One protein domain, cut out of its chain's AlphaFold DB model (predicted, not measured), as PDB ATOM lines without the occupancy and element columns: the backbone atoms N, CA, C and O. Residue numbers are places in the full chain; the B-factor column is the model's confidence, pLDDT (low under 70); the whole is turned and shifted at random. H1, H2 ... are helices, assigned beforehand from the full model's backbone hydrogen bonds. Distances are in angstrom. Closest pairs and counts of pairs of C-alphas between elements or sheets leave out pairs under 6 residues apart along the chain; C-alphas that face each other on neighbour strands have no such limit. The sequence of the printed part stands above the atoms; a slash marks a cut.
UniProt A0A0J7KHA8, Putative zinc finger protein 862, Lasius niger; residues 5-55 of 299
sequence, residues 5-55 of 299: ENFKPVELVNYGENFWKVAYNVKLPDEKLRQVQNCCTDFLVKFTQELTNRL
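This is residues 5 to 55 of the 299 residues of the protein "Putative zinc finger protein 862" of Lasius niger (UniProt A0A0J7KHA8). One long straight helix, H2, makes the length of this domain, and a short helix, H1, lies loosely beside its first part, joined to it by a tight turn so that the chain folds back. Residues 5 to 16, with no named element, wind past the middle of H2, while residues 46 to 55, of which 46 to 54 belong to H2, stick out free. The 51 printed residues hold two named helices, H1 then H2, and no named strand; the class is all helix. The whole is loose, with a radius of gyration of the C-alphas of 12.7 A, and elongated, spanning 39 by 20 by 14 A.

Start at C-alpha 5 at (11.463, 93.433, 88.635) and pass through residues 5 to 16. Find C-alpha 17 at (23.341, 71.120, 93.460); from there H1 runs over residues 17 to 26, 14.4 A long. H2 covers residues 30 to 54, 35.7 A from first to last C-alpha, and ends at C-alpha 54 at (6.858, 81.524, 71.790).

Look at Ala 23 and Leu 33: their C-alphas, 7.5 A apart, are the closest of H1 and H2, which are close but not clearly touching. The two run opposite ways at a shallow tilt of 33 degrees, only just short of steep. In both H1 and H2, every O i to N i+4 pair is within hydrogen-bond range.

The two C-alphas farthest apart are those of Lys 27 and Leu 55, at 39.7 A. The printed part has no cut, and the link from H1 to H2 is tight, with 3 residues. In the B-factor column, the mean pLDDT of the printed part is 78.6; you will find values under 70 at residues 5 to 7 and residue 11.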
ATOM      1  N   GLU A   5      11.979  93.370  87.263       55.50
ATOM      2  CA  GLU A   5      11.463  93.433  88.635       55.50
ATOM      3  C   GLU A   5      10.744  92.149  89.096       55.50
ATOM      4  O   GLU A   5      10.643  91.899  90.291       55.50
ATOM      5  N   ASN A   6      10.278  91.306  88.164       62.44
ATOM      6  CA  ASN A   6       9.609  90.039  88.483       62.44
ATOM      7  C   ASN A   6      10.596  88.887  88.739       62.44
ATOM      8  O   ASN A   6      10.173  87.781  89.086       62.44
ATOM      9  N   PHE A   7      11.894  89.108  88.520       66.38
ATOM     10  CA  PHE A   7      12.917  88.081  88.666       66.38
ATOM     11  C   PHE A   7      13.579  88.172  90.033       66.38
ATOM     12  O   PHE A   7      13.830  89.254  90.563       66.38
ATOM     13  N   LYS A   8      13.867  87.005  90.614       72.38
ATOM     14  CA  LYS A   8      14.588  86.935  91.881       72.38
ATOM     15  C   LYS A   8      15.990  87.540  91.717       72.38
ATOM     16  O   LYS A   8      16.599  87.343  90.664       72.38
ATOM     17  N   PRO A   9      16.512  88.224  92.749       73.81
ATOM     18  CA  PRO A   9      17.905  88.646  92.761       73.81
ATOM     19  C   PRO A   9      18.822  87.426  92.640       73.81
ATOM     20  O   PRO A   9      18.441  86.312  93.012       73.81
ATOM     21  N   VAL A  10      20.018  87.648  92.095       71.56
ATOM     22  CA  VAL A  10      20.998  86.620  91.702       71.56
ATOM     23  C   VAL A  10      21.303  85.673  92.868       71.56
ATOM     24  O   VAL A  10      21.391  84.464  92.684       71.56
ATOM     25  N   GLU A  11      21.340  86.189  94.095       69.25
ATOM     26  CA  GLU A  11      21.597  85.401  95.303       69.25
ATOM     27  C   GLU A  11      20.471  84.412  95.659       69.25
ATOM     28  O   GLU A  11      20.697  83.446  96.385       69.25
ATOM     29  N   LEU A  12      19.252  84.636  95.160       73.19
ATOM     30  CA  LEU A  12      18.065  83.813  95.427       73.19
ATOM     31  C   LEU A  12      17.681  82.910  94.245       73.19
ATOM     32  O   LEU A  12      16.650  82.221  94.297       73.19
ATOM     33  N   VAL A  13      18.473  82.915  93.169       76.19
ATOM     34  CA  VAL A  13      18.283  82.030  92.019       76.19
ATOM     35  C   VAL A  13      18.779  80.629  92.375       76.19
ATOM     36  O   VAL A  13      19.873  80.434  92.897       76.19
ATOM     37  N   ASN A  14      17.954  79.615  92.105       78.06
ATOM     38  CA  ASN A  14      18.339  78.227  92.339       78.06
ATOM     39  C   ASN A  14      19.149  77.696  91.147       78.06
ATOM     40  O   ASN A  14      18.576  77.342  90.118       78.06
ATOM     41  N   TYR A  15      20.468  77.612  91.314       78.00
ATOM     42  CA  TYR A  15      21.402  77.076  90.315       78.00
ATOM     43  C   TYR A  15      21.522  75.538  90.328       78.00
ATOM     44  O   TYR A  15      22.133  74.955  89.435       78.00
ATOM     45  N   GLY A  16      20.912  74.864  91.309       80.44
ATOM     46  CA  GLY A  16      20.963  73.409  91.483       80.44
ATOM     47  C   GLY A  16      22.257  72.893  92.129       80.44
ATOM     48  O   GLY A  16      23.298  73.542  92.113       80.44
ATOM     49  N   GLU A  17      22.207  71.690  92.709       77.06
ATOM     50  CA  GLU A  17      23.341  71.120  93.460       77.06
ATOM     51  C   GLU A  17      24.581  70.842  92.605       77.06
ATOM     52  O   GLU A  17      25.706  70.958  93.085       77.06
ATOM     53  N   ASN A  18      24.396  70.478  91.334       81.44
ATOM     54  CA  ASN A  18      25.518  70.176  90.444       81.44
ATOM     55  C   ASN A  18      26.375  71.412  90.162       81.44
ATOM     56  O   ASN A  18      27.596  71.293  90.111       81.44
ATOM     57  N   PHE A  19      25.758  72.591  90.053       83.38
ATOM     58  CA  PHE A  19      26.480  73.850  89.902       83.38
ATOM     59  C   PHE A  19      27.425  74.083  91.084       83.38
ATOM     60  O   PHE A  19      28.616  74.320  90.897       83.38
ATOM     61  N   TRP A  20      26.915  73.917  92.307       81.69
ATOM     62  CA  TRP A  20      27.699  74.098  93.527       81.69
ATOM     63  C   TRP A  20      28.815  73.059  93.678       81.69
ATOM     64  O   TRP A  20      29.921  73.413  94.080       81.69
ATOM     65  N   LYS A  21      28.570  71.799  93.292       81.88
ATOM     66  CA  LYS A  21      29.605  70.747  93.274       81.88
ATOM     67  C   LYS A  21      30.758  71.106  92.338       81.88
ATOM     68  O   LYS A  21      31.918  70.982  92.719       81.88
ATOM     69  N   VAL A  22      30.449  71.576  91.130       82.31
ATOM     70  CA  VAL A  22      31.468  71.980  90.150       82.31
ATOM     71  C   VAL A  22      32.206  73.236  90.617       82.31
ATOM     72  O   VAL A  22      33.433  73.262  90.581       82.31
ATOM     73  N   ALA A  23      31.489  74.237  91.131       80.19
ATOM     74  CA  ALA A  23      32.088  75.460  91.661       80.19
ATOM     75  C   ALA A  23      33.075  75.181  92.809       80.19
ATOM     76  O   ALA A  23      34.168  75.752  92.841       80.19
ATOM     77  N   TYR A  24      32.719  74.256  93.707       80.38
ATOM     78  CA  TYR A  24      33.575  73.823  94.809       80.38
ATOM     79  C   TYR A  24      34.806  73.047  94.320       80.38
ATOM     80  O   TYR A  24      35.925  73.329  94.746       80.38
ATOM     81  N   ASN A  25      34.623  72.112  93.381       81.44
ATOM     82  CA  ASN A  25      35.717  71.306  92.829       81.44
ATOM     83  C   ASN A  25      36.753  72.151  92.071       81.44
ATOM     84  O   ASN A  25      37.944  71.855  92.123       81.44
ATOM     85  N   VAL A  26      36.306  73.205  91.387       80.94
ATOM     86  CA  VAL A  26      37.164  74.096  90.591       80.94
ATOM     87  C   VAL A  26      37.803  75.206  91.445       80.94
ATOM     88  O   VAL A  26      38.718  75.877  90.975       80.94
ATOM     89  N   LYS A  27      37.385  75.380  92.713       78.19
ATOM     90  CA  LYS A  27      37.853  76.446  93.626       78.19
ATOM     91  C   LYS A  27      37.822  77.832  92.966       78.19
ATOM     92  O   LYS A  27      38.823  78.548  92.928       78.19
ATOM     93  N   LEU A  28      36.671  78.191  92.402       75.44
ATOM     94  CA  LEU A  28      36.494  79.483  91.742       75.44
ATOM     95  C   LEU A  28      36.587  80.646  92.749       75.44
ATOM     96  O   LEU A  28      35.932  80.587  93.787       75.44
ATOM     97  N   PRO A  29      37.339  81.720  92.435       81.50
ATOM     98  CA  PRO A  29      37.294  82.963  93.201       81.50
ATOM     99  C   PRO A  29      35.882  83.561  93.211       81.50
ATOM    100  O   PRO A  29      35.200  83.532  92.182       81.50
ATOM    101  N   ASP A  30      35.481  84.171  94.328       77.12
ATOM    102  CA  ASP A  30      34.124  84.707  94.537       77.12
ATOM    103  C   ASP A  30      33.685  85.714  93.459       77.12
ATOM    104  O   ASP A  30      32.514  85.767  93.081       77.12
ATOM    105  N   GLU A  31      34.627  86.482  92.906       81.25
ATOM    106  CA  GLU A  31      34.360  87.438  91.828       81.25
ATOM    107  C   GLU A  31      33.972  86.740  90.515       81.25
ATOM    108  O   GLU A  31      32.978  87.100  89.879       81.25
ATOM    109  N   LYS A  32      34.694  85.675  90.140       79.88
ATOM    110  CA  LYS A  32      34.360  84.857  88.963       79.88
ATOM    111  C   LYS A  32      33.089  84.046  89.191       79.88
ATOM    112  O   LYS A  32      32.305  83.870  88.264       79.88
ATOM    113  N   LEU A  33      32.857  83.588  90.419       80.12
ATOM    114  CA  LEU A  33      31.628  82.895  90.791       80.12
ATOM    115  C   LEU A  33      30.403  83.802  90.606       80.12
ATOM    116  O   LEU A  33      29.435  83.384  89.972       80.12
ATOM    117  N   ARG A  34      30.473  85.061  91.060       81.56
ATOM    118  CA  ARG A  34      29.420  86.065  90.825       81.56
ATOM    119  C   ARG A  34      29.215  86.368  89.343       81.56
ATOM    120  O   ARG A  34      28.072  86.496  88.913       81.56
ATOM    121  N   GLN A  35      30.284  86.457  88.550       83.25
ATOM    122  CA  GLN A  35      30.158  86.641  87.098       83.25
ATOM    123  C   GLN A  35      29.413  85.476  86.442       83.25
ATOM    124  O   GLN A  35      28.461  85.702  85.699       83.25
ATOM    125  N   VAL A  36      29.780  84.233  86.765       83.38
ATOM    126  CA  VAL A  36      29.100  83.043  86.237       83.38
ATOM    127  C   VAL A  36      27.635  83.006  86.682       83.38
ATOM    128  O   VAL A  36      26.757  82.747  85.863       83.38
ATOM    129  N   GLN A  37      27.346  83.322  87.947       83.50
ATOM    130  CA  GLN A  37      25.975  83.418  88.457       83.50
ATOM    131  C   GLN A  37      25.147  84.465  87.707       83.50
ATOM    132  O   GLN A  37      24.009  84.179  87.339       83.50
ATOM    133  N   ASN A  38      25.718  85.641  87.434       84.44
ATOM    134  CA  ASN A  38      25.072  86.681  86.635       84.44
ATOM    135  C   ASN A  38      24.782  86.193  85.215       84.44
ATOM    136  O   ASN A  38      23.646  86.311  84.766       84.44
ATOM    137  N   CYS A  39      25.753  85.567  84.543       84.19
ATOM    138  CA  CYS A  39      25.548  84.994  83.211       84.19
ATOM    139  C   CYS A  39      24.448  83.924  83.207       84.19
ATOM    140  O   CYS A  39      23.586  83.927  82.330       84.19
ATOM    141  N   CYS A  40      24.434  83.030  84.200       83.38
ATOM    142  CA  CYS A  40      23.383  82.025  84.344       83.38
ATOM    143  C   CYS A  40      22.010  82.671  84.575       83.38
ATOM    144  O   CYS A  40      21.023  82.240  83.980       83.38
ATOM    145  N   THR A  41      21.932  83.706  85.411       83.88
ATOM    146  CA  THR A  41      20.684  84.437  85.658       83.88
ATOM    147  C   THR A  41      20.206  85.159  84.404       83.88
ATOM    148  O   THR A  41      19.039  85.021  84.044       83.88
ATOM    149  N   ASP A  42      21.084  85.872  83.699       85.12
ATOM    150  CA  ASP A  42      20.748  86.562  82.452       85.12
ATOM    151  C   ASP A  42      20.289  85.576  81.372       85.12
ATOM    152  O   ASP A  42      19.297  85.833  80.683       85.12
ATOM    153  N   PHE A  43      20.936  84.410  81.275       85.69
ATOM    154  CA  PHE A  43      20.488  83.322  80.409       85.69
ATOM    155  C   PHE A  43      19.085  82.841  80.787       85.69
ATOM    156  O   PHE A  43      18.228  82.738  79.915       85.69
ATOM    157  N   LEU A  44      18.806  82.587  82.070       84.50
ATOM    158  CA  LEU A  44      17.479  82.158  82.526       84.50
ATOM    159  C   LEU A  44      16.407  83.223  82.258       84.50
ATOM    160  O   LEU A  44      15.300  82.890  81.834       84.50
ATOM    161  N   VAL A  45      16.729  84.504  82.451       84.12
ATOM    162  CA  VAL A  45      15.834  85.624  82.128       84.12
ATOM    163  C   VAL A  45      15.525  85.631  80.634       84.12
ATOM    164  O   VAL A  45      14.353  85.576  80.260       84.12
ATOM    165  N   LYS A  46      16.550  85.617  79.774       84.19
ATOM    166  CA  LYS A  46      16.385  85.546  78.314       84.19
ATOM    167  C   LYS A  46      15.589  84.311  77.899       84.19
ATOM    168  O   LYS A  46      14.633  84.433  77.144       84.19
ATOM    169  N   PHE A  47      15.907  83.148  78.456       81.56
ATOM    170  CA  PHE A  47      15.198  81.900  78.201       81.56
ATOM    171  C   PHE A  47      13.704  82.011  78.533       81.56
ATOM    172  O   PHE A  47      12.867  81.646  77.715       81.56
ATOM    173  N   THR A  48      13.344  82.550  79.701       81.44
ATOM    174  CA  THR A  48      11.928  82.725  80.077       81.44
ATOM    175  C   THR A  48      11.203  83.755  79.212       81.44
ATOM    176  O   THR A  48      10.020  83.572  78.922       81.44
ATOM    177  N   GLN A  49      11.890  84.811  78.769       82.25
ATOM    178  CA  GLN A  49      11.340  85.789  77.828       82.25
ATOM    179  C   GLN A  49      11.055  85.143  76.474       82.25
ATOM    180  O   GLN A  49       9.928  85.230  75.997       82.25
ATOM    181  N   GLU A  50      12.029  84.432  75.906       79.81
ATOM    182  CA  GLU A  50      11.865  83.706  74.646       79.81
ATOM    183  C   GLU A  50      10.768  82.646  74.747       79.81
ATOM    184  O   GLU A  50       9.910  82.557  73.872       79.81
ATOM    185  N   LEU A  51      10.721  81.895  75.851       78.12
ATOM    186  CA  LEU A  51       9.655  80.930  76.110       78.12
ATOM    187  C   LEU A  51       8.283  81.614  76.125       78.12
ATOM    188  O   LEU A  51       7.351  81.122  75.501       78.12
ATOM    189  N   THR A  52       8.169  82.768  76.785       76.31
ATOM    190  CA  THR A  52       6.918  83.539  76.842       76.31
ATOM    191  C   THR A  52       6.523  84.084  75.471       76.31
ATOM    192  O   THR A  52       5.347  84.042  75.129       76.31
ATOM    193  N   ASN A  53       7.483  84.550  74.667       75.12
ATOM    194  CA  ASN A  53       7.238  85.052  73.310       75.12
ATOM    195  C   ASN A  53       6.772  83.946  72.350       75.12
ATOM    196  O   ASN A  53       6.067  84.221  71.384       75.12
ATOM    197  N   ARG A  54       7.182  82.701  72.608       72.81
ATOM    198  CA  ARG A  54       6.858  81.524  71.790       72.81
ATOM    199  C   ARG A  54       5.565  80.836  72.210       72.81
ATOM    200  O   ARG A  54       5.054  80.015  71.447       72.81
ATOM    201  N   LEU A  55       5.045  81.133  73.402       70.44
ATOM    202  CA  LEU A  55       3.732  80.647  73.811       70.44
ATOM    203  C   LEU A  55       2.656  81.298  72.929       70.44
ATOM    204  O   LEU A  55       2.719  82.497  72.654       70.44
TER     205      LEU A  55